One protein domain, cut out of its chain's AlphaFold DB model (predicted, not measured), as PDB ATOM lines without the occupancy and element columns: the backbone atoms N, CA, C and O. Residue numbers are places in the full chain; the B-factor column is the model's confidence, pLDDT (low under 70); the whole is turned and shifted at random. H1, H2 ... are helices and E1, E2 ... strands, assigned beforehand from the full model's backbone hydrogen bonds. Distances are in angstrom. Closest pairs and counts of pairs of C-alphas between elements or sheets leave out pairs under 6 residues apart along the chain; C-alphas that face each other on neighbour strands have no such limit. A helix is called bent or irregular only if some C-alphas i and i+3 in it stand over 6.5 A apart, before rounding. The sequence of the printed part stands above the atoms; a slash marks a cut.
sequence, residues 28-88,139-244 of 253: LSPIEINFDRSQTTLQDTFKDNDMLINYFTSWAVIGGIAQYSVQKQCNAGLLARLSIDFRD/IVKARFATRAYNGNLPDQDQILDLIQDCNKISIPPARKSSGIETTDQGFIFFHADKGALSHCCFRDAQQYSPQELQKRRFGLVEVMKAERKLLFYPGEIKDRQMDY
ATOM      1  N   LEU A  28      37.661  27.375 -44.378       52.81
ATOM      2  CA  LEU A  28      37.733  27.518 -42.936       52.81
ATOM      3  C   LEU A  28      38.497  28.823 -42.679       52.81
ATOM      4  O   LEU A  28      39.703  28.930 -42.921       52.81
ATOM      5  N   SER A  29      37.714  29.834 -42.283       52.75
ATOM      6  CA  SER A  29      38.135  31.121 -41.710       52.75
ATOM      7  C   SER A  29      39.390  30.967 -40.843       52.75
ATOM      8  O   SER A  29      39.529  29.916 -40.212       52.75
ATOM      9  N   PRO A  30      40.295  31.969 -40.789       61.28
ATOM     10  CA  PRO A  30      41.549  31.841 -40.065       61.28
ATOM     11  C   PRO A  30      41.309  31.350 -38.638       61.28
ATOM     12  O   PRO A  30      40.605  32.000 -37.867       61.28
ATOM     13  N   ILE A  31      41.880  30.194 -38.306       72.06
ATOM     14  CA  ILE A  31      41.897  29.686 -36.936       72.06
ATOM     15  C   ILE A  31      42.986  30.456 -36.218       72.06
ATOM     16  O   ILE A  31      44.137  30.442 -36.657       72.06
ATOM     17  N   GLU A  32      42.621  31.139 -35.145       77.62
ATOM     18  CA  GLU A  32      43.565  31.888 -34.331       77.62
ATOM     19  C   GLU A  32      43.870  31.111 -33.048       77.62
ATOM     20  O   GLU A  32      42.963  30.684 -32.335       77.62
ATOM     21  N   ILE A  33      45.155  30.931 -32.757       76.94
ATOM     22  CA  ILE A  33      45.649  30.471 -31.460       76.94
ATOM     23  C   ILE A  33      46.239  31.699 -30.782       76.94
ATOM     24  O   ILE A  33      47.287  32.189 -31.206       76.94
ATOM     25  N   ASN A  34      45.535  32.218 -29.779       80.81
ATOM     26  CA  ASN A  34      45.988  33.358 -28.989       80.81
ATOM     27  C   ASN A  34      46.870  32.876 -27.839       80.81
ATOM     28  O   ASN A  34      46.498  31.954 -27.111       80.81
ATOM     29  N   PHE A  35      48.010  33.534 -27.664       76.19
ATOM     30  CA  PHE A  35      48.905  33.341 -26.530       76.19
ATOM     31  C   PHE A  35      48.714  34.529 -25.591       76.19
ATOM     32  O   PHE A  35      49.581  35.392 -25.473       76.19
ATOM     33  N   ASP A  36      47.523  34.632 -24.994       63.81
ATOM     34  CA  ASP A  36      47.214  35.746 -24.099       63.81
ATOM     35  C   ASP A  36      47.953  35.559 -22.772       63.81
ATOM     36  O   ASP A  36      47.551  34.789 -21.897       63.81
ATOM     37  N   ARG A  37      49.102  36.227 -22.655       66.50
ATOM     38  CA  ARG A  37      49.861  36.333 -21.413       66.50
ATOM     39  C   ARG A  37      50.232  37.788 -21.201       66.50
ATOM     40  O   ARG A  37      50.789  38.439 -22.085       66.50
ATOM     41  N   SER A  38      49.957  38.279 -19.996       64.50
ATOM     42  CA  SER A  38      50.337  39.627 -19.562       64.50
ATOM     43  C   SER A  38      51.854  39.843 -19.590       64.50
ATOM     44  O   SER A  38      52.304  40.969 -19.794       64.50
ATOM     45  N   GLN A  39      52.631  38.769 -19.417       67.44
ATOM     46  CA  GLN A  39      54.078  38.711 -19.613       67.44
ATOM     47  C   GLN A  39      54.457  37.357 -20.221       67.44
ATOM     48  O   GLN A  39      53.954  36.315 -19.795       67.44
ATOM     49  N   THR A  40      55.364  37.374 -21.192       78.06
ATOM     50  CA  THR A  40      55.863  36.195 -21.901       78.06
ATOM     51  C   THR A  40      57.379  36.135 -21.752       78.06
ATOM     52  O   THR A  40      58.099  37.034 -22.208       78.06
ATOM     53  N   THR A  41      57.878  35.065 -21.130       79.81
ATOM     54  CA  THR A  41      59.324  34.822 -21.046       79.81
ATOM     55  C   THR A  41      59.884  34.366 -22.395       79.81
ATOM     56  O   THR A  41      59.155  33.953 -23.307       79.81
ATOM     57  N   LEU A  42      61.207  34.405 -22.538       79.25
ATOM     58  CA  LEU A  42      61.866  33.826 -23.701       79.25
ATOM     59  C   LEU A  42      61.624  32.308 -23.821       79.25
ATOM     60  O   LEU A  42      61.356  31.813 -24.918       79.25
ATOM     61  N   GLN A  43      61.637  31.574 -22.701       81.69
ATOM     62  CA  GLN A  43      61.325  30.137 -22.687       81.69
ATOM     63  C   GLN A  43      59.903  29.855 -23.180       81.69
ATOM     64  O   GLN A  43      59.689  28.933 -23.971       81.69
ATOM     65  N   ASP A  44      58.941  30.675 -22.752       82.75
ATOM     66  CA  ASP A  44      57.553  30.578 -23.199       82.75
ATOM     67  C   ASP A  44      57.437  30.762 -24.707       82.75
ATOM     68  O   ASP A  44      56.738  29.999 -25.360       82.75
ATOM     69  N   THR A  45      58.176  31.721 -25.268       78.56
ATOM     70  CA  THR A  45      58.165  31.986 -26.712       78.56
ATOM     71  C   THR A  45      58.644  30.772 -27.515       78.56
ATOM     72  O   THR A  45      58.025  30.413 -28.518       78.56
ATOM     73  N   PHE A  46      59.715  30.104 -27.072       79.31
ATOM     74  CA  PHE A  46      60.196  28.885 -27.728       79.31
ATOM     75  C   PHE A  46      59.207  27.730 -27.590       79.31
ATOM     76  O   PHE A  46      58.883  27.075 -28.581       79.31
ATOM     77  N   LYS A  47      58.669  27.525 -26.384       82.25
ATOM     78  CA  LYS A  47      57.661  26.495 -26.128       82.25
ATOM     79  C   LYS A  47      56.408  26.712 -26.974       82.25
ATOM     80  O   LYS A  47      55.897  25.764 -27.562       82.25
ATOM     81  N   ASP A  48      55.926  27.946 -27.055       80.56
ATOM     82  CA  ASP A  48      54.748  28.303 -27.838       80.56
ATOM     83  C   ASP A  48      54.988  28.005 -29.317       80.56
ATOM     84  O   ASP A  48      54.171  27.322 -29.937       80.56
ATOM     85  N   ASN A  49      56.148  28.399 -29.855       76.25
ATOM     86  CA  ASN A  49      56.538  28.089 -31.230       76.25
ATOM     87  C   ASN A  49      56.565  26.576 -31.517       76.25
ATOM     88  O   ASN A  49      56.040  26.132 -32.539       76.25
ATOM     89  N   ASP A  50      57.118  25.781 -30.600       76.25
ATOM     90  CA  ASP A  50      57.189  24.322 -30.736       76.25
ATOM     91  C   ASP A  50      55.806  23.656 -30.639       76.25
ATOM     92  O   ASP A  50      55.536  22.639 -31.287       76.25
ATOM     93  N   MET A  51      54.896  24.225 -29.844       76.19
ATOM     94  CA  MET A  51      53.557  23.670 -29.633       76.19
ATOM     95  C   MET A  51      52.544  24.065 -30.714       76.19
ATOM     96  O   MET A  51      51.542  23.365 -30.879       76.19
ATOM     97  N   LEU A  52      52.798  25.125 -31.487       75.56
ATOM     98  CA  LEU A  52      51.878  25.660 -32.498       75.56
ATOM     99  C   LEU A  52      51.319  24.605 -33.453       75.56
ATOM    100  O   LEU A  52      50.103  24.476 -33.626       75.56
ATOM    101  N   ILE A  53      52.218  23.841 -34.072       71.81
ATOM    102  CA  ILE A  53      51.842  22.819 -35.051       71.81
ATOM    103  C   ILE A  53      51.089  21.681 -34.358       71.81
ATOM    104  O   ILE A  53      50.141  21.147 -34.931       71.81
ATOM    105  N   ASN A  54      51.448  21.340 -33.120       74.25
ATOM    106  CA  ASN A  54      50.812  20.256 -32.370       74.25
ATOM    107  C   ASN A  54      49.364  20.588 -31.991       74.25
ATOM    108  O   ASN A  54      48.485  19.731 -32.139       74.25
ATOM    109  N   TYR A  55      49.096  21.829 -31.567       73.69
ATOM    110  CA  TYR A  55      47.735  22.298 -31.296       73.69
ATOM    111  C   TYR A  55      46.868  22.243 -32.553       73.69
ATOM    112  O   TYR A  55      45.789  21.645 -32.543       73.69
ATOM    113  N   PHE A  56      47.369  22.793 -33.662       76.50
ATOM    114  CA  PHE A  56      46.647  22.776 -34.930       76.50
ATOM    115  C   PHE A  56      46.412  21.349 -35.447       76.50
ATOM    116  O   PHE A  56      45.304  21.014 -35.864       76.50
ATOM    117  N   THR A  57      47.428  20.485 -35.370       76.31
ATOM    118  CA  THR A  57      47.356  19.088 -35.833       76.31
ATOM    119  C   THR A  57      46.310  18.296 -35.055       76.31
ATOM    120  O   THR A  57      45.503  17.582 -35.651       76.31
ATOM    121  N   SER A  58      46.278  18.455 -33.732       71.00
ATOM    122  CA  SER A  58      45.334  17.732 -32.875       71.00
ATOM    123  C   SER A  58      43.878  18.056 -33.209       71.00
ATOM    124  O   SER A  58      43.044  17.158 -33.293       71.00
ATOM    125  N   TRP A  59      43.572  19.328 -33.464       71.00
ATOM    126  CA  TRP A  59      42.205  19.744 -33.769       71.00
ATOM    127  C   TRP A  59      41.838  19.568 -35.253       71.00
ATOM    128  O   TRP A  59      40.888  18.856 -35.574       71.00
ATOM    129  N   ALA A  60      42.590  20.184 -36.174       71.88
ATOM    130  CA  ALA A  60      42.205  20.275 -37.589       71.88
ATOM    131  C   ALA A  60      42.399  18.955 -38.338       71.88
ATOM    132  O   ALA A  60      41.679  18.648 -39.294       71.88
ATOM    133  N   VAL A  61      43.415  18.191 -37.932       76.44
ATOM    134  CA  VAL A  61      43.851  17.011 -38.670       76.44
ATOM    135  C   VAL A  61      43.225  15.765 -38.071       76.44
ATOM    136  O   VAL A  61      42.462  15.101 -38.769       76.44
ATOM    137  N   ILE A  62      43.466  15.493 -36.783       75.62
ATOM    138  CA  ILE A  62      42.951  14.292 -36.099       75.62
ATOM    139  C   ILE A  62      41.428  14.360 -35.948       75.62
ATOM    140  O   ILE A  62      40.722  13.505 -36.483       75.62
ATOM    141  N   GLY A  63      40.916  15.399 -35.279       69.62
ATOM    142  CA  GLY A  63      39.473  15.613 -35.120       69.62
ATOM    143  C   GLY A  63      38.757  15.987 -36.420       69.62
ATOM    144  O   GLY A  63      37.535  16.021 -36.464       69.62
ATOM    145  N   GLY A  64      39.511  16.262 -37.485       77.50
ATOM    146  CA  GLY A  64      38.972  16.810 -38.712       77.50
ATOM    147  C   GLY A  64      39.042  15.920 -39.926       77.50
ATOM    148  O   GLY A  64      38.224  15.013 -40.097       77.50
ATOM    149  N   ILE A  65      39.992  16.211 -40.819       80.19
ATOM    150  CA  ILE A  65      40.098  15.473 -42.084       80.19
ATOM    151  C   ILE A  65      40.294  13.965 -41.865       80.19
ATOM    152  O   ILE A  65      39.803  13.182 -42.678       80.19
ATOM    153  N   ALA A  66      40.934  13.543 -40.765       82.38
ATOM    154  CA  ALA A  66      41.105  12.128 -40.438       82.38
ATOM    155  C   ALA A  66      39.773  11.463 -40.086       82.38
ATOM    156  O   ALA A  66      39.412  10.451 -40.689       82.38
ATOM    157  N   GLN A  67      39.023  12.043 -39.142       76.50
ATOM    158  CA  GLN A  67      37.717  11.524 -38.741       76.50
ATOM    159  C   GLN A  67      36.769  11.448 -39.944       76.50
ATOM    160  O   GLN A  67      36.150  10.406 -40.175       76.50
ATOM    161  N   TYR A  68      36.715  12.513 -40.750       77.00
ATOM    162  CA  TYR A  68      35.925  12.549 -41.981       77.00
ATOM    163  C   TYR A  68      36.327  11.422 -42.946       77.00
ATOM    164  O   TYR A  68      35.473  10.667 -43.416       77.00
ATOM    165  N   SER A  69      37.632  11.269 -43.194       82.56
ATOM    166  CA  SER A  69      38.188  10.243 -44.080       82.56
ATOM    167  C   SER A  69      37.812   8.821 -43.642       82.56
ATOM    168  O   SER A  69      37.363   8.019 -44.466       82.56
ATOM    169  N   VAL A  70      37.909   8.511 -42.344       82.44
ATOM    170  CA  VAL A  70      37.527   7.198 -41.789       82.44
ATOM    171  C   VAL A  70      36.023   6.959 -41.908       82.44
ATOM    172  O   VAL A  70      35.597   5.879 -42.321       82.44
ATOM    173  N   GLN A  71      35.196   7.946 -41.565       75.88
ATOM    174  CA  GLN A  71      33.740   7.787 -41.576       75.88
ATOM    175  C   GLN A  71      33.179   7.629 -42.991       75.88
ATOM    176  O   GLN A  71      32.293   6.801 -43.212       75.88
ATOM    177  N   LYS A  72      33.689   8.407 -43.949       75.56
ATOM    178  CA  LYS A  72      33.230   8.386 -45.347       75.56
ATOM    179  C   LYS A  72      34.007   7.412 -46.231       75.56
ATOM    180  O   LYS A  72      33.631   7.239 -47.386       75.56
ATOM    181  N   GLN A  73      35.040   6.757 -45.694       81.69
ATOM    182  CA  GLN A  73      35.912   5.834 -46.429       81.69
ATOM    183  C   GLN A  73      36.502   6.481 -47.693       81.69
ATOM    184  O   GLN A  73      36.561   5.863 -48.757       81.69
ATOM    185  N   CYS A  74      36.921   7.743 -47.578       79.38
ATOM    186  CA  CYS A  74      37.406   8.547 -48.697       79.38
ATOM    187  C   CYS A  74      38.677   9.321 -48.343       79.38
ATOM    188  O   CYS A  74      39.032   9.457 -47.172       79.38
ATOM    189  N   ASN A  75      39.338   9.861 -49.364       86.62
ATOM    190  CA  ASN A  75      40.518  10.702 -49.187       86.62
ATOM    191  C   ASN A  75      40.103  12.150 -48.921       86.62
ATOM    192  O   ASN A  75      39.120  12.637 -49.491       86.62
ATOM    193  N   ALA A  76      40.836  12.822 -48.040       85.44
ATOM    194  CA  ALA A  76      40.598  14.214 -47.684       85.44
ATOM    195  C   ALA A  76      41.921  14.950 -47.465       85.44
ATOM    196  O   ALA A  76      42.892  14.380 -46.971       85.44
ATOM    197  N   GLY A  77      41.947  16.233 -47.807       87.62
ATOM    198  CA  GLY A  77      43.098  17.105 -47.642       87.62
ATOM    199  C   GLY A  77      42.743  18.416 -46.952       87.62
ATOM    200  O   GLY A  77      41.596  18.869 -46.978       87.62
ATOM    201  N   LEU A  78      43.744  19.041 -46.347       88.31
ATOM    202  CA  LEU A  78      43.653  20.367 -45.749       88.31
ATOM    203  C   LEU A  78      44.940  21.129 -46.045       88.31
ATOM    204  O   LEU A  78      46.005  20.759 -45.555       88.31
ATOM    205  N   LEU A  79      44.837  22.208 -46.814       89.50
ATOM    206  CA  LEU A  79      45.899  23.199 -46.902       89.50
ATOM    207  C   LEU A  79      45.738  24.199 -45.758       89.50
ATOM    208  O   LEU A  79      44.637  24.699 -45.536       89.50
ATOM    209  N   ALA A  80      46.825  24.516 -45.067       88.75
ATOM    210  CA  ALA A  80      46.886  25.563 -44.061       88.75
ATOM    211  C   ALA A  80      48.040  26.517 -44.376       88.75
ATOM    212  O   ALA A  80      49.184  26.084 -44.493       88.75
ATOM    213  N   ARG A  81      47.754  27.814 -44.490       89.06
ATOM    214  CA  ARG A  81      48.766  28.874 -44.449       89.06
ATOM    215  C   ARG A  81      48.965  29.297 -43.004       89.06
ATOM    216  O   ARG A  81      47.995  29.701 -42.365       89.06
ATOM    217  N   LEU A  82      50.201  29.228 -42.521       87.75
ATOM    218  CA  LEU A  82      50.571  29.669 -41.180       87.75
ATOM    219  C   LEU A  82      51.135  31.090 -41.232       87.75
ATOM    220  O   LEU A  82      52.138  31.347 -41.903       87.75
ATOM    221  N   SER A  83      50.524  31.979 -40.460       86.19
ATOM    222  CA  SER A  83      51.038  33.319 -40.185       86.19
ATOM    223  C   SER A  83      51.137  33.524 -38.675       86.19
ATOM    224  O   SER A  83      50.251  33.102 -37.936       86.19
ATOM    225  N   ILE A  84      52.198  34.172 -38.204       85.19
ATOM    226  CA  ILE A  84      52.419  34.445 -36.781       85.19
ATOM    227  C   ILE A  84      52.498  35.952 -36.573       85.19
ATOM    228  O   ILE A  84      53.251  36.639 -37.267       85.19
ATOM    229  N   ASP A  85      51.722  36.446 -35.615       85.31
ATOM    230  CA  ASP A  85      51.826  37.803 -35.105       85.31
ATOM    231  C   ASP A  85      52.859  37.865 -33.999       85.31
ATOM    232  O   ASP A  85      52.765  37.167 -32.986       85.31
ATOM    233  N   PHE A  86      53.798  38.771 -34.193       84.19
ATOM    234  CA  PHE A  86      54.857  39.087 -33.270       84.19
ATOM    235  C   PHE A  86      54.671  40.493 -32.718       84.19
ATOM    236  O   PHE A  86      54.242  41.395 -33.435       84.19
ATOM    237  N   ARG A  87      55.034  40.697 -31.457       85.88
ATOM    238  CA  ARG A  87      55.221  42.024 -30.863       85.88
ATOM    239  C   ARG A  87      56.635  42.150 -30.320       85.88
ATOM    240  O   ARG A  87      57.273  41.147 -29.994       85.88
ATOM    241  N   ASP A  88      57.087  43.381 -30.154       82.00
ATOM    242  CA  ASP A  88      58.305  43.640 -29.398       82.00
ATOM    243  C   ASP A  88      58.130  43.226 -27.922       82.00
ATOM    244  O   ASP A  88      57.022  43.224 -27.366       82.00
ATOM    245  N   ILE A 139      55.511  35.989 -29.470       84.50
ATOM    246  CA  ILE A 139      54.349  35.479 -30.198       84.50
ATOM    247  C   ILE A 139      53.095  36.000 -29.499       84.50
ATOM    248  O   ILE A 139      52.874  35.737 -28.323       84.50
ATOM    249  N   VAL A 140      52.275  36.746 -30.232       84.25
ATOM    250  CA  VAL A 140      50.955  37.194 -29.769       84.25
ATOM    251  C   VAL A 140      49.919  36.144 -30.128       84.25
ATOM    252  O   VAL A 140      49.109  35.721 -29.306       84.25
ATOM    253  N   LYS A 141      49.942  35.721 -31.392       84.00
ATOM    254  CA  LYS A 141      49.022  34.722 -31.912       84.00
ATOM    255  C   LYS A 141      49.537  34.081 -33.181       84.00
ATOM    256  O   LYS A 141      50.250  34.706 -33.962       84.00
ATOM    257  N   ALA A 142      49.107  32.854 -33.420       83.69
ATOM    258  CA  ALA A 142      49.231  32.226 -34.723       83.69
ATOM    259  C   ALA A 142      47.881  32.154 -35.412       83.69
ATOM    260  O   ALA A 142      46.851  31.945 -34.775       83.69
ATOM    261  N   ARG A 143      47.905  32.307 -36.729       83.06
ATOM    262  CA  ARG A 143      46.742  32.225 -37.598       83.06
ATOM    263  C   ARG A 143      46.954  31.148 -38.641       83.06
ATOM    264  O   ARG A 143      47.992  31.111 -39.299       83.06
ATOM    265  N   PHE A 144      45.929  30.336 -38.837       83.12
ATOM    266  CA  PHE A 144      45.890  29.313 -39.867       83.12
ATOM    267  C   PHE A 144      44.750  29.623 -40.825       83.12
ATOM    268  O   PHE A 144      43.594  29.353 -40.510       83.12
ATOM    269  N   ALA A 145      45.056  30.186 -41.994       84.06
ATOM    270  CA  ALA A 145      44.071  30.284 -43.070       84.06
ATOM    271  C   ALA A 145      44.004  28.925 -43.765       84.06
ATOM    272  O   ALA A 145      45.024  28.444 -44.259       84.06
ATOM    273  N   THR A 146      42.834  28.283 -43.768       83.38
ATOM    274  CA  THR A 146      42.748  26.880 -44.181       83.38
ATOM    275  C   THR A 146      41.746  26.637 -45.301       83.38
ATOM    276  O   THR A 146      40.685  27.264 -45.400       83.38
ATOM    277  N   ARG A 147      42.086  25.687 -46.171       81.12
ATOM    278  CA  ARG A 147      41.261  25.262 -47.295       81.12
ATOM    279  C   ARG A 147      41.215  23.747 -47.349       81.12
ATOM    280  O   ARG A 147      42.219  23.088 -47.607       81.12
ATOM    281  N   ALA A 148      40.031  23.201 -47.105       79.38
ATOM    282  CA  ALA A 148      39.813  21.777 -47.264       79.38
ATOM    283  C   ALA A 148      39.738  21.395 -48.749       79.38
ATOM    284  O   ALA A 148      39.201  22.140 -49.572       79.38
ATOM    285  N   TYR A 149      40.245  20.210 -49.058       79.00
ATOM    286  CA  TYR A 149      40.281  19.610 -50.382       79.00
ATOM    287  C   TYR A 149      39.694  18.199 -50.290       79.00
ATOM    288  O   TYR A 149      39.975  17.463 -49.345       79.00
ATOM    289  N   ASN A 150      38.853  17.819 -51.247       74.56
ATOM    290  CA  ASN A 150      38.255  16.488 -51.284       74.56
ATOM    291  C   ASN A 150      38.899  15.670 -52.401       74.56
ATOM    292  O   ASN A 150      38.979  16.148 -53.531       74.56
ATOM    293  N   GLY A 151      39.292  14.435 -52.101       77.12
ATOM    294  CA  GLY A 151      39.932  13.546 -53.063       77.12
ATOM    295  C   GLY A 151      41.403  13.291 -52.757       77.12
ATOM    296  O   GLY A 151      41.842  13.397 -51.616       77.12
ATOM    297  N   ASN A 152      42.133  12.878 -53.793       84.75
ATOM    298  CA  ASN A 152      43.532  12.457 -53.708       84.75
ATOM    299  C   ASN A 152      44.484  13.636 -53.453       84.75
ATOM    300  O   ASN A 152      44.073  14.768 -53.251       84.75
ATOM    301  N   LEU A 153      45.788  13.384 -53.480       89.00
ATOM    302  CA  LEU A 153      46.768  14.465 -53.429       89.00
ATOM    303  C   LEU A 153      46.564  15.422 -54.618       89.00
ATOM    304  O   LEU A 153      46.499  14.932 -55.749       89.00
ATOM    305  N   PRO A 154      46.477  16.747 -54.385       89.62
ATOM    306  CA  PRO A 154      46.329  17.700 -55.470       89.62
ATOM    307  C   PRO A 154      47.574  17.699 -56.356       89.62
ATOM    308  O   PRO A 154      48.689  17.465 -55.874       89.62
ATOM    309  N   ASP A 155      47.374  17.962 -57.643       90.88
ATOM    310  CA  ASP A 155      48.453  18.266 -58.582       90.88
ATOM    311  C   ASP A 155      48.947  19.723 -58.431       90.88
ATOM    312  O   ASP A 155      48.578  20.435 -57.494       90.88
ATOM    313  N   GLN A 156      49.839  20.150 -59.328       90.75
ATOM    314  CA  GLN A 156      50.452  21.480 -59.279       90.75
ATOM    315  C   GLN A 156      49.474  22.629 -59.569       90.75
ATOM    316  O   GLN A 156      49.563  23.680 -58.935       90.75
ATOM    317  N   ASP A 157      48.515  22.438 -60.470       89.81
ATOM    318  CA  ASP A 157      47.532  23.482 -60.773       89.81
ATOM    319  C   ASP A 157      46.518  23.586 -59.626       89.81
ATOM    320  O   ASP A 157      46.208  24.672 -59.134       89.81
ATOM    321  N   GLN A 158      46.088  22.440 -59.097       89.44
ATOM    322  CA  GLN A 158      45.167  22.370 -57.967       89.44
ATOM    323  C   GLN A 158      45.767  22.946 -56.680       89.44
ATOM    324  O   GLN A 158      45.066  23.643 -55.943       89.44
ATOM    325  N   ILE A 159      47.045  22.683 -56.376       91.88
ATOM    326  CA  ILE A 159      47.676  23.277 -55.186       91.88
ATOM    327  C   ILE A 159      47.820  24.792 -55.336       91.88
ATOM    328  O   ILE A 159      47.646  25.517 -54.355       91.88
ATOM    329  N   LEU A 160      48.084  25.286 -56.550       92.88
ATOM    330  CA  LEU A 160      48.164  26.717 -56.824       92.88
ATOM    331  C   LEU A 160      46.824  27.405 -56.546       92.88
ATOM    332  O   LEU A 160      46.803  28.435 -55.868       92.88
ATOM    333  N   ASP A 161      45.715  26.814 -56.989       87.00
ATOM    334  CA  ASP A 161      44.368  27.322 -56.714       87.00
ATOM    335  C   ASP A 161      44.073  27.363 -55.207       87.00
ATOM    336  O   ASP A 161      43.599  28.375 -54.681       87.00
ATOM    337  N   LEU A 162      44.430  26.302 -54.476       87.25
ATOM    338  CA  LEU A 162      44.273  26.251 -53.017       87.25
ATOM    339  C   LEU A 162      45.105  27.330 -52.302       87.25
ATOM    340  O   LEU A 162      44.626  27.943 -51.342       87.25
ATOM    341  N   ILE A 163      46.337  27.580 -52.758       90.44
ATOM    342  CA  ILE A 163      47.210  28.641 -52.233       90.44
ATOM    343  C   ILE A 163      46.582  30.013 -52.480       90.44
ATOM    344  O   ILE A 163      46.548  30.844 -51.571       90.44
ATOM    345  N   GLN A 164      46.066  30.259 -53.687       87.06
ATOM    346  CA  GLN A 164      45.397  31.518 -54.011       87.06
ATOM    347  C   GLN A 164      44.177  31.748 -53.121       87.06
ATOM    348  O   GLN A 164      43.996  32.860 -52.622       87.06
ATOM    349  N   ASP A 165      43.373  30.713 -52.884       83.50
ATOM    350  CA  ASP A 165      42.254  30.775 -51.945       83.50
ATOM    351  C   ASP A 165      42.741  31.146 -50.541       83.50
ATOM    352  O   ASP A 165      42.287  32.150 -49.990       83.50
ATOM    353  N   CYS A 166      43.723  30.421 -49.992       83.81
ATOM    354  CA  CYS A 166      44.295  30.721 -48.671       83.81
ATOM    355  C   CYS A 166      44.831  32.157 -48.582       83.81
ATOM    356  O   CYS A 166      44.648  32.828 -47.567       83.81
ATOM    357  N   ASN A 167      45.444  32.662 -49.654       84.38
ATOM    358  CA  ASN A 167      45.978  34.019 -49.705       84.38
ATOM    359  C   ASN A 167      44.898  35.103 -49.727       84.38
ATOM    360  O   ASN A 167      45.130  36.172 -49.167       84.38
ATOM    361  N   LYS A 168      43.731  34.842 -50.329       79.12
ATOM    362  CA  LYS A 168      42.588  35.774 -50.317       79.12
ATOM    363  C   LYS A 168      41.954  35.899 -48.931       79.12
ATOM    364  O   LYS A 168      41.411  36.948 -48.606       79.12
ATOM    365  N   ILE A 169      41.985  34.819 -48.150       71.38
ATOM    366  CA  ILE A 169      41.351  34.733 -46.823       71.38
ATOM    367  C   ILE A 169      42.319  35.167 -45.721       71.38
ATOM    368  O   ILE A 169      41.895  35.587 -44.645       71.38
ATOM    369  N   SER A 170      43.623  35.052 -45.978       67.25
ATOM    370  CA  SER A 170      44.650  35.504 -45.054       67.25
ATOM    371  C   SER A 170      44.431  36.973 -44.718       67.25
ATOM    372  O   SER A 170      44.398  37.834 -45.600       67.25
ATOM    373  N   ILE A 171      44.303  37.255 -43.423       62.00
ATOM    374  CA  ILE A 171      44.206  38.619 -42.916       62.00
ATOM    375  C   ILE A 171      45.503  39.334 -43.327       62.00
ATOM    376  O   ILE A 171      46.587  38.782 -43.104       62.00
ATOM    377  N   PRO A 172      45.429  40.509 -43.977       57.41
ATOM    378  CA  PRO A 172      46.620  41.252 -44.353       57.41
ATOM    379  C   PRO A 172      47.450  41.570 -43.102       57.41
ATOM    380  O   PRO A 172      46.871  41.744 -42.026       57.41
ATOM    381  N   PRO A 173      48.785  41.656 -43.226       55.06
ATOM    382  CA  PRO A 173      49.659  41.911 -42.091       55.06
ATOM    383  C   PRO A 173      49.167  43.136 -41.319       55.06
ATOM    384  O   PRO A 173      48.848  44.168 -41.927       55.06
ATOM    385  N   ALA A 174      49.071  43.008 -39.991       52.53
ATOM    386  CA  ALA A 174      48.711  44.130 -39.140       52.53
ATOM    387  C   ALA A 174      49.654  45.293 -39.480       52.53
ATOM    388  O   ALA A 174      50.877  45.143 -39.521       52.53
ATOM    389  N   ARG A 175      49.085  46.452 -39.834       48.50
ATOM    390  CA  ARG A 175      49.895  47.641 -40.112       48.50
ATOM    391  C   ARG A 175      50.723  47.930 -38.861       48.50
ATOM    392  O   ARG A 175      50.162  47.983 -37.770       48.50
ATOM    393  N   LYS A 176      52.017  48.222 -39.045       51.50
ATOM    394  CA  LYS A 176      52.987  48.627 -38.001       51.50
ATOM    395  C   LYS A 176      52.490  49.698 -37.011       51.50
ATOM    396  O   LYS A 176      53.131  49.919 -35.995       51.50
ATOM    397  N   SER A 177      51.361  50.356 -37.277       48.34
ATOM    398  CA  SER A 177      50.706  51.296 -36.368       48.34
ATOM    399  C   SER A 177      50.304  50.705 -35.010       48.34
ATOM    400  O   SER A 177      50.105  51.486 -34.089       48.34
ATOM    401  N   SER A 178      50.177  49.379 -34.861       58.12
ATOM    402  CA  SER A 178      49.845  48.733 -33.575       58.12
ATOM    403  C   SER A 178      51.033  48.078 -32.855       58.12
ATOM    404  O   SER A 178      50.814  47.415 -31.847       58.12
ATOM    405  N   GLY A 179      52.267  48.202 -33.363       73.25
ATOM    406  CA  GLY A 179      53.438  47.519 -32.784       73.25
ATOM    407  C   GLY A 179      53.439  45.991 -32.951       73.25
ATOM    408  O   GLY A 179      54.259  45.309 -32.345       73.25
ATOM    409  N   ILE A 180      52.526  45.454 -33.770       80.19
ATOM    410  CA  ILE A 180      52.445  44.029 -34.110       80.19
ATOM    411  C   ILE A 180      52.933  43.837 -35.549       80.19
ATOM    412  O   ILE A 180      52.467  44.519 -36.465       80.19
ATOM    413  N   GLU A 181      53.859  42.903 -35.745       81.88
ATOM    414  CA  GLU A 181      54.391  42.470 -37.036       81.88
ATOM    415  C   GLU A 181      53.870  41.063 -37.355       81.88
ATOM    416  O   GLU A 181      54.145  40.106 -36.638       81.88
ATOM    417  N   THR A 182      53.114  40.919 -38.443       82.31
ATOM    418  CA  THR A 182      52.684  39.603 -38.935       82.31
ATOM    419  C   THR A 182      53.724  39.047 -39.898       82.31
ATOM    420  O   THR A 182      54.102  39.716 -40.861       82.31
ATOM    421  N   THR A 183      54.140  37.801 -39.686       83.25
ATOM    422  CA  THR A 183      55.078  37.086 -40.560       83.25
ATOM    423  C   THR A 183      54.449  35.812 -41.106       83.25
ATOM    424  O   THR A 183      53.773  35.077 -40.386       83.25
ATOM    425  N   ASP A 184      54.687  35.528 -42.383       85.69
ATOM    426  CA  ASP A 184      54.250  34.283 -43.008       85.69
ATOM    427  C   ASP A 184      55.305  33.193 -42.841       85.69
ATOM    428  O   ASP A 184      56.469  33.378 -43.198       85.69
ATOM    429  N   GLN A 185      54.879  32.035 -42.344       85.25
ATOM    430  CA  GLN A 185      55.741  30.867 -42.142       85.25
ATOM    431  C   GLN A 185      55.656  29.868 -43.308       85.25
ATOM    432  O   GLN A 185      56.467  28.948 -43.406       85.25
ATOM    433  N   GLY A 186      54.699  30.067 -44.222       89.25
ATOM    434  CA  GLY A 186      54.472  29.229 -45.398       89.25
ATOM    435  C   GLY A 186      53.201  28.395 -45.278       89.25
ATOM    436  O   GLY A 186      52.224  28.803 -44.646       89.25
ATOM    437  N   PHE A 187      53.217  27.227 -45.914       91.06
ATOM    438  CA  PHE A 187      52.074  26.338 -46.035       91.06
ATOM    439  C   PHE A 187      52.382  24.951 -45.487       91.06
ATOM    440  O   PHE A 187      53.506  24.450 -45.578       91.06
ATOM    441  N   ILE A 188      51.344  24.309 -44.968       90.62
ATOM    442  CA  ILE A 188      51.346  22.901 -44.600       90.62
ATOM    443  C   ILE A 188      50.132  22.259 -45.256       90.62
ATOM    444  O   ILE A 188      49.005  22.713 -45.060       90.62
ATOM    445  N   PHE A 189      50.356  21.215 -46.048       91.31
ATOM    446  CA  PHE A 189      49.279  20.385 -46.569       91.31
ATOM    447  C   PHE A 189      49.209  19.094 -45.771       91.31
ATOM    448  O   PHE A 189      50.207  18.383 -45.655       91.31
ATOM    449  N   PHE A 190      48.029  18.793 -45.247       90.00
ATOM    450  CA  PHE A 190      47.710  17.540 -44.578       90.00
ATOM    451  C   PHE A 190      46.831  16.690 -45.485       90.00
ATOM    452  O   PHE A 190      45.939  17.211 -46.153       90.00
ATOM    453  N   HIS A 191      47.054  15.381 -45.477       91.31
ATOM    454  CA  HIS A 191      46.255  14.413 -46.214       91.31
ATOM    455  C   HIS A 191      45.862  13.246 -45.312       91.31
ATOM    456  O   HIS A 191      46.668  12.761 -44.516       91.31
ATOM    457  N   ALA A 192      44.625  12.793 -45.472       89.19
ATOM    458  CA  ALA A 192      44.053  11.641 -44.807       89.19
ATOM    459  C   ALA A 192      43.562  10.631 -45.853       89.19
ATOM    460  O   ALA A 192      42.718  10.963 -46.687       89.19
ATOM    461  N   ASP A 193      44.067   9.399 -45.780       90.00
ATOM    462  CA  ASP A 193      43.585   8.242 -46.549       90.00
ATOM    463  C   ASP A 193      43.114   7.168 -45.575       90.00
ATOM    464  O   ASP A 193      43.916   6.513 -44.907       90.00
ATOM    465  N   LYS A 194      41.793   7.036 -45.443       86.56
ATOM    466  CA  LYS A 194      41.123   6.121 -44.505       86.56
ATOM    467  C   LYS A 194      41.695   6.216 -43.087       86.56
ATOM    468  O   LYS A 194      41.878   5.208 -42.410       86.56
ATOM    469  N   GLY A 195      41.980   7.444 -42.652       83.06
ATOM    470  CA  GLY A 195      42.553   7.745 -41.340       83.06
ATOM    471  C   GLY A 195      44.078   7.712 -41.263       83.06
ATOM    472  O   GLY A 195      44.619   8.198 -40.274       83.06
ATOM    473  N   ALA A 196      44.792   7.202 -42.270       88.81
ATOM    474  CA  ALA A 196      46.245   7.331 -42.332       88.81
ATOM    475  C   ALA A 196      46.616   8.777 -42.671       88.81
ATOM    476  O   ALA A 196      46.159   9.318 -43.680       88.81
ATOM    477  N   LEU A 197      47.438   9.392 -41.825       88.88
ATOM    478  CA  LEU A 197      47.752  10.812 -41.873       88.88
ATOM    479  C   LEU A 197      49.168  11.068 -42.370       88.88
ATOM    480  O   LEU A 197      50.146  10.514 -41.857       88.88
ATOM    481  N   SER A 198      49.272  11.973 -43.338       89.94
ATOM    482  CA  SER A 198      50.536  12.500 -43.835       89.94
ATOM    483  C   SER A 198      50.507  14.015 -43.976       89.94
ATOM    484  O   SER A 198      49.441  14.631 -44.051       89.94
ATOM    485  N   HIS A 199      51.690  14.629 -44.000       89.69
ATOM    486  CA  HIS A 199      51.808  16.063 -44.250       89.69
ATOM    487  C   HIS A 199      53.079  16.434 -45.022       89.69
ATOM    488  O   HIS A 199      54.080  15.714 -44.997       89.69
ATOM    489  N   CYS A 200      53.064  17.593 -45.678       89.25
ATOM    490  CA  CYS A 200      54.280  18.269 -46.125       89.25
ATOM    491  C   CYS A 200      54.197  19.770 -45.861       89.25
ATOM    492  O   CYS A 200      53.124  20.370 -45.918       89.25
ATOM    493  N   CYS A 201      55.352  20.367 -45.580       89.88
ATOM    494  CA  CYS A 201      55.502  21.805 -45.412       89.88
ATOM    495  C   CYS A 201      56.242  22.365 -46.629       89.88
ATOM    496  O   CYS A 201      57.199  21.745 -47.098       89.88
ATOM    497  N   PHE A 202      55.819  23.522 -47.127       92.38
ATOM    498  CA  PHE A 202      56.404  24.172 -48.302       92.38
ATOM    499  C   PHE A 202      56.125  25.678 -48.279       92.38
ATOM    500  O   PHE A 202      55.211  26.140 -47.597       92.38
ATOM    501  N   ARG A 203      56.915  26.471 -49.010       89.94
ATOM    502  CA  ARG A 203      56.723  27.935 -49.064       89.94
ATOM    503  C   ARG A 203      55.892  28.406 -50.251       89.94
ATOM    504  O   ARG A 203      55.236  29.437 -50.157       89.94
ATOM    505  N   ASP A 204      55.908  27.655 -51.344       90.56
ATOM    506  CA  ASP A 204      55.229  27.986 -52.594       90.56
ATOM    507  C   ASP A 204      54.852  26.706 -53.361       90.56
ATOM    508  O   ASP A 204      55.259  25.602 -52.991       90.56
ATOM    509  N   ALA A 205      54.066  26.854 -54.431       91.38
ATOM    510  CA  ALA A 205      53.595  25.726 -55.237       91.38
ATOM    511  C   ALA A 205      54.747  24.888 -55.825       91.38
ATOM    512  O   ALA A 205      54.654  23.664 -55.871       91.38
ATOM    513  N   GLN A 206      55.873  25.505 -56.201       91.81
ATOM    514  CA  GLN A 206      57.004  24.789 -56.806       91.81
ATOM    515  C   GLN A 206      57.676  23.834 -55.813       91.81
ATOM    516  O   GLN A 206      58.196  22.791 -56.204       91.81
ATOM    517  N   GLN A 207      57.647  24.177 -54.525       93.19
ATOM    518  CA  GLN A 207      58.171  23.343 -53.442       93.19
ATOM    519  C   GLN A 207      57.196  22.245 -52.992       93.19
ATOM    520  O   GLN A 207      57.595  21.338 -52.257       93.19
ATOM    521  N   TYR A 208      55.927  22.302 -53.403       92.94
ATOM    522  CA  TYR A 208      54.960  21.263 -53.076       92.94
ATOM    523  C   TYR A 208      55.281  19.964 -53.829       92.94
ATOM    524  O   TYR A 208      55.327  19.914 -55.058       92.94
ATOM    525  N   SER A 209      55.477  18.885 -53.068       89.75
ATOM    526  CA  SER A 209      55.764  17.553 -53.601       89.75
ATOM    527  C   SER A 209      54.820  16.504 -53.000       89.75
ATOM    528  O   SER A 209      54.980  16.128 -51.833       89.75
ATOM    529  N   PRO A 210      53.872  15.961 -53.790       86.31
ATOM    530  CA  PRO A 210      53.014  14.846 -53.376       86.31
ATOM    531  C   PRO A 210      53.798  13.596 -52.951       86.31
ATOM    532  O   PRO A 210      53.353  12.814 -52.114       86.31
ATOM    533  N   GLN A 211      54.986  13.397 -53.521       84.56
ATOM    534  CA  GLN A 211      55.837  12.245 -53.219       84.56
ATOM    535  C   GLN A 211      56.438  12.347 -51.812       84.56
ATOM    536  O   GLN A 211      56.562  11.340 -51.117       84.56
ATOM    537  N   GLU A 212      56.776  13.559 -51.364       79.31
ATOM    538  CA  GLU A 212      57.264  13.792 -50.001       79.31
ATOM    539  C   GLU A 212      56.163  13.572 -48.956       79.31
ATOM    540  O   GLU A 212      56.435  13.028 -47.888       79.31
ATOM    541  N   LEU A 213      54.908  13.890 -49.290       77.31
ATOM    542  CA  LEU A 213      53.736  13.565 -48.468       77.31
ATOM    543  C   LEU A 213      53.619  12.062 -48.201       77.31
ATOM    544  O   LEU A 213      53.405  11.648 -47.067       77.31
ATOM    545  N   GLN A 214      53.793  11.225 -49.223       70.00
ATOM    546  CA  GLN A 214      53.669   9.771 -49.062       70.00
ATOM    547  C   GLN A 214      54.740   9.177 -48.137       70.00
ATOM    548  O   GLN A 214      54.478   8.181 -47.465       70.00
ATOM    549  N   LYS A 215      55.922   9.800 -48.066       73.88
ATOM    550  CA  LYS A 215      57.020   9.382 -47.178       73.88
ATOM    551  C   LYS A 215      56.838   9.862 -45.738       73.88
ATOM    552  O   LYS A 215      57.399   9.267 -44.825       73.88
ATOM    553  N   ARG A 216      56.075  10.937 -45.528       77.38
ATOM    554  CA  ARG A 216      55.891  11.607 -44.231       77.38
ATOM    555  C   ARG A 216      54.552  11.254 -43.601       77.38
ATOM    556  O   ARG A 216      53.744  12.123 -43.270       77.38
ATOM    557  N   ARG A 217      54.314   9.954 -43.444       82.56
ATOM    558  CA  ARG A 217      53.226   9.471 -42.595       82.56
ATOM    559  C   ARG A 217      53.596   9.704 -41.141       82.56
ATOM    560  O   ARG A 217      54.690   9.338 -40.720       82.56
ATOM    561  N   PHE A 218      52.691  10.312 -40.389       82.88
ATOM    562  CA  PHE A 218      52.942  10.662 -38.991       82.88
ATOM    563  C   PHE A 218      51.936  10.041 -38.026       82.88
ATOM    564  O   PHE A 218      52.152  10.084 -36.817       82.88
ATOM    565  N   GLY A 219      50.867   9.424 -38.529       85.19
ATOM    566  CA  GLY A 219      49.968   8.682 -37.665       85.19
ATOM    567  C   GLY A 219      48.786   8.052 -38.371       85.19
ATOM    568  O   GLY A 219      48.634   8.132 -39.592       85.19
ATOM    569  N   LEU A 220      47.954   7.417 -37.559       85.38
ATOM    570  CA  LEU A 220      46.735   6.740 -37.968       85.38
ATOM    571  C   LEU A 220      45.605   7.136 -37.023       85.38
ATOM    572  O   LEU A 220      45.796   7.192 -35.810       85.38
ATOM    573  N   VAL A 221      44.427   7.374 -37.579       84.19
ATOM    574  CA  VAL A 221      43.195   7.588 -36.826       84.19
ATOM    575  C   VAL A 221      42.237   6.439 -37.092       84.19
ATOM    576  O   VAL A 221      41.961   6.104 -38.242       84.19
ATOM    577  N   GLU A 222      41.704   5.852 -36.025       83.50
ATOM    578  CA  GLU A 222      40.686   4.807 -36.093       83.50
ATOM    579  C   GLU A 222      39.446   5.209 -35.286       83.50
ATOM    580  O   GLU A 222      39.530   5.798 -34.207       83.50
ATOM    581  N   VAL A 223      38.271   4.851 -35.805       77.06
ATOM    582  CA  VAL A 223      36.998   4.985 -35.090       77.06
ATOM    583  C   VAL A 223      36.650   3.642 -34.456       77.06
ATOM    584  O   VAL A 223      36.277   2.687 -35.144       77.06
ATOM    585  N   MET A 224      36.729   3.573 -33.129       75.75
ATOM    586  CA  MET A 224      36.269   2.420 -32.361       75.75
ATOM    587  C   MET A 224      34.751   2.467 -32.215       75.75
ATOM    588  O   MET A 224      34.214   3.019 -31.256       75.75
ATOM    589  N   LYS A 225      34.048   1.857 -33.176       69.69
ATOM    590  CA  LYS A 225      32.577   1.874 -33.245       69.69
ATOM    591  C   LYS A 225      31.892   1.344 -31.980       69.69
ATOM    592  O   LYS A 225      30.874   1.896 -31.585       69.69
ATOM    593  N   ALA A 226      32.447   0.307 -31.347       73.00
ATOM    594  CA  ALA A 226      31.869  -0.302 -30.147       73.00
ATOM    595  C   ALA A 226      31.847   0.653 -28.941       73.00
ATOM    596  O   ALA A 226      30.913   0.620 -28.149       73.00
ATOM    597  N   GLU A 227      32.853   1.522 -28.831       66.88
ATOM    598  CA  GLU A 227      33.016   2.445 -27.701       66.88
ATOM    599  C   GLU A 227      32.723   3.902 -28.072       66.88
ATOM    600  O   GLU A 227      32.810   4.774 -27.216       66.88
ATOM    601  N   ARG A 228      32.383   4.173 -29.342       67.56
ATOM    602  CA  ARG A 228      32.244   5.527 -29.904       67.56
ATOM    603  C   ARG A 228      33.471   6.410 -29.617       67.56
ATOM    604  O   ARG A 228      33.333   7.570 -29.248       67.56
ATOM    605  N   LYS A 229      34.677   5.854 -29.785       72.50
ATOM    606  CA  LYS A 229      35.957   6.545 -29.528       72.50
ATOM    607  C   LYS A 229      36.762   6.799 -30.793       72.50
ATOM    608  O   LYS A 229      36.553   6.149 -31.821       72.50
ATOM    609  N   LEU A 230      37.652   7.785 -30.716       71.38
ATOM    610  CA  LEU A 230      38.548   8.209 -31.784       71.38
ATOM    611  C   LEU A 230      39.932   7.982 -31.215       71.38
ATOM    612  O   LEU A 230      40.320   8.630 -30.242       71.38
ATOM    613  N   LEU A 231      40.629   7.012 -31.784       80.12
ATOM    614  CA  LEU A 231      41.980   6.695 -31.372       80.12
ATOM    615  C   LEU A 231      42.939   7.268 -32.394       80.12
ATOM    616  O   LEU A 231      42.783   7.029 -33.593       80.12
ATOM    617  N   PHE A 232      43.921   8.008 -31.903       79.88
ATOM    618  CA  PHE A 232      45.069   8.422 -32.687       79.88
ATOM    619  C   PHE A 232      46.287   7.614 -32.264       79.88
ATOM    620  O   PHE A 232      46.568   7.455 -31.077       79.88
ATOM    621  N   TYR A 233      47.031   7.151 -33.253       81.25
ATOM    622  CA  TYR A 233      48.301   6.475 -33.074       81.25
ATOM    623  C   TYR A 233      49.381   7.370 -33.699       81.25
ATOM    624  O   TYR A 233      49.380   7.540 -34.922       81.25
ATOM    625  N   PRO A 234      50.272   7.995 -32.901       69.62
ATOM    626  CA  PRO A 234      51.443   8.702 -33.394       69.62
ATOM    627  C   PRO A 234      52.428   7.672 -33.964       69.62
ATOM    628  O   PRO A 234      52.962   6.825 -33.244       69.62
ATOM    629  N   GLY A 235      52.665   7.744 -35.270       67.62
ATOM    630  CA  GLY A 235      53.304   6.683 -36.050       67.62
ATOM    631  C   GLY A 235      52.338   5.561 -36.460       67.62
ATOM    632  O   GLY A 235      51.172   5.542 -36.088       67.62
ATOM    633  N   GLU A 236      52.816   4.598 -37.249       57.22
ATOM    634  CA  GLU A 236      51.992   3.462 -37.714       57.22
ATOM    635  C   GLU A 236      51.822   2.347 -36.648       57.22
ATOM    636  O   GLU A 236      51.287   1.280 -36.943       57.22
ATOM    637  N   ILE A 237      52.285   2.560 -35.407       57.88
ATOM    638  CA  ILE A 237      52.373   1.522 -34.365       57.88
ATOM    639  C   ILE A 237      51.246   1.686 -33.334       57.88
ATOM    640  O   ILE A 237      51.150   2.715 -32.666       57.88
ATOM    641  N   LYS A 238      50.439   0.632 -33.148       63.97
ATOM    642  CA  LYS A 238      49.244   0.636 -32.278       63.97
ATOM    643  C   LYS A 238      49.527   0.734 -30.773       63.97
ATOM    644  O   LYS A 238      48.631   1.076 -30.011       63.97
ATOM    645  N   ASP A 239      50.763   0.496 -30.344       62.38
ATOM    646  CA  ASP A 239      51.132   0.455 -28.920       62.38
ATOM    647  C   ASP A 239      51.212   1.840 -28.255       62.38
ATOM    648  O   ASP A 239      51.261   1.945 -27.031       62.38
ATOM    649  N   ARG A 240      51.224   2.923 -29.043       58.03
ATOM    650  CA  ARG A 240      51.236   4.307 -28.547       58.03
ATOM    651  C   ARG A 240      49.904   4.979 -28.845       58.03
ATOM    652  O   ARG A 240      49.850   5.911 -29.625       58.03
ATOM    653  N   GLN A 241      48.811   4.489 -28.279       68.81
ATOM    654  CA  GLN A 241      47.500   5.086 -28.538       68.81
ATOM    655  C   GLN A 241      47.246   6.320 -27.666       68.81
ATOM    656  O   GLN A 241      47.584   6.350 -26.483       68.81
ATOM    657  N   MET A 242      46.599   7.316 -28.258       65.88
ATOM    658  CA  MET A 242      46.059   8.485 -27.579       65.88
ATOM    659  C   MET A 242      44.549   8.526 -27.821       65.88
ATOM    660  O   MET A 242      44.085   8.418 -28.959       65.88
ATOM    661  N   ASP A 243      43.782   8.648 -26.739       64.50
ATOM    662  CA  ASP A 243      42.324   8.739 -26.785       64.50
ATOM    663  C   ASP A 243      41.907  10.203 -26.981       64.50
ATOM    664  O   ASP A 243      42.172  11.055 -26.132       64.50
ATOM    665  N   TYR A 244      41.259  10.487 -28.112       62.88
ATOM    666  CA  TYR A 244      40.744  11.806 -28.484       62.88
ATOM    667  C   TYR A 244      39.209  11.873 -28.341       62.88
ATOM    668  O   TYR A 244      38.539  12.623 -29.051       62.88
TER     669      TYR A 244
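AT A GLANCE: This is residues 28 to 88 and 139 to 244 of the 253 residues of an uncharacterized protein of bacterium (UniProt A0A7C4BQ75). One sheet of seven strands, curled like part of a barrel, wraps round H1b, the longer arm of a bent helix, while H2 and H3 cover parts of its opposite face: three layers, with helices on both faces of a sheet. The printed part has 167 residues, with three named helices and seven named strands in the order E1 H1 E2 E3 H2 E4 E5 H3 E6 E7, and the antiparallel sheet runs E1 E3 E2 E4 E5 E6 E7. The class is mixed, helices and strands; the whole is compact, with a radius of gyration of the C-alphas of 16.9 A and spans of 53 by 38 by 25 A.

HOW THE PARTS SIT: E1, residues 28 to 34, is an edge strand of the twisted sheet; beside E3, residues 139 to 150, its N 31 is 2.9 A from O 144. H1, residues 42 to 72, was assigned as one helix by its hydrogen bonds but is bent, with C-alphas 50 and 53 7.0 A apart; its arms H1a, to residue 50, and H1b, from residue 53, stand at a shallow tilt of 17 degrees. H1a only grazes the sheet; its Thr 45 and Ile 139 of E3 are their closest C-alphas, 6.2 A. H1b is irregular, with C-alphas 62 and 65 6.7 A apart. E2, residues 75 to 87, pairs with E3 (N 79 to O 147, 2.9 A) and E4, residues 180 to 193 (N 80 to O 188, 2.8 A). H2, residues 156 to 169, lies over E3 and E2 at a height over the sheet of 8.8 A, and only just not over E4, on which 2 of its C-alphas fall; its closest C-alpha pair with E3 is Cys 166 and Ala 145, 5.6 A. E1, H1, E2 and E3, H2, E4 are split strand-helix-strand units, each with another strand between its two same-way strands and a right-handed crossover. E4 and E5, residues 196 to 202, form a hairpin, with N 189 and O 200 2.9 A apart. H3, residues 210 to 215, lies over E5; Leu 213 and His 199 are their closest C-alphas, 5.3 A. E6, residues 217 to 224, is the antiparallel neighbour of E5, with N 197 and O 219 within hydrogen-bond range at 2.8 A, and forms a hairpin with edge strand E7, residues 229 to 234, with N 222 and O 231 within hydrogen-bond range at 2.9 A. The sheet curls round H1b, whose Ala 66 is in the closest C-alpha pairs with Ala 192 of E4, 5.3 A, and Val 221 of E6, 6.2 A. In H1a, H2 and H3 every O i to N i+4 pair is within hydrogen-bond range; in H1b 12 of 16 are.

IN THESE COORDINATES: E1 begins at C-alpha 28 (37.733, 27.518, -42.936) and spans 17.2 A. H1a spans 12.7 A, H1b 25.7 A, E2 39.2 A, E3 32.6 A, H2 20.3 A, E4 38.9 A, E5 20.6 A, H3 9.2 A, E6 21.0 A and E7 16.1 A, ending at C-alpha 234 (51.443, 8.702, -33.394).

THE WHOLE: The C-alphas farthest apart, of Ser 177 and Ala 226, are 55.3 A apart. Residues 89 to 138 are not printed, and C-alphas 88 and 139 are 9.1 A apart across the cut. Of the links that are printed whole, none is long. Mean pLDDT of the printed part is 78.8; 31 residues are under 70, among them 170 to 178 and 234 to 244.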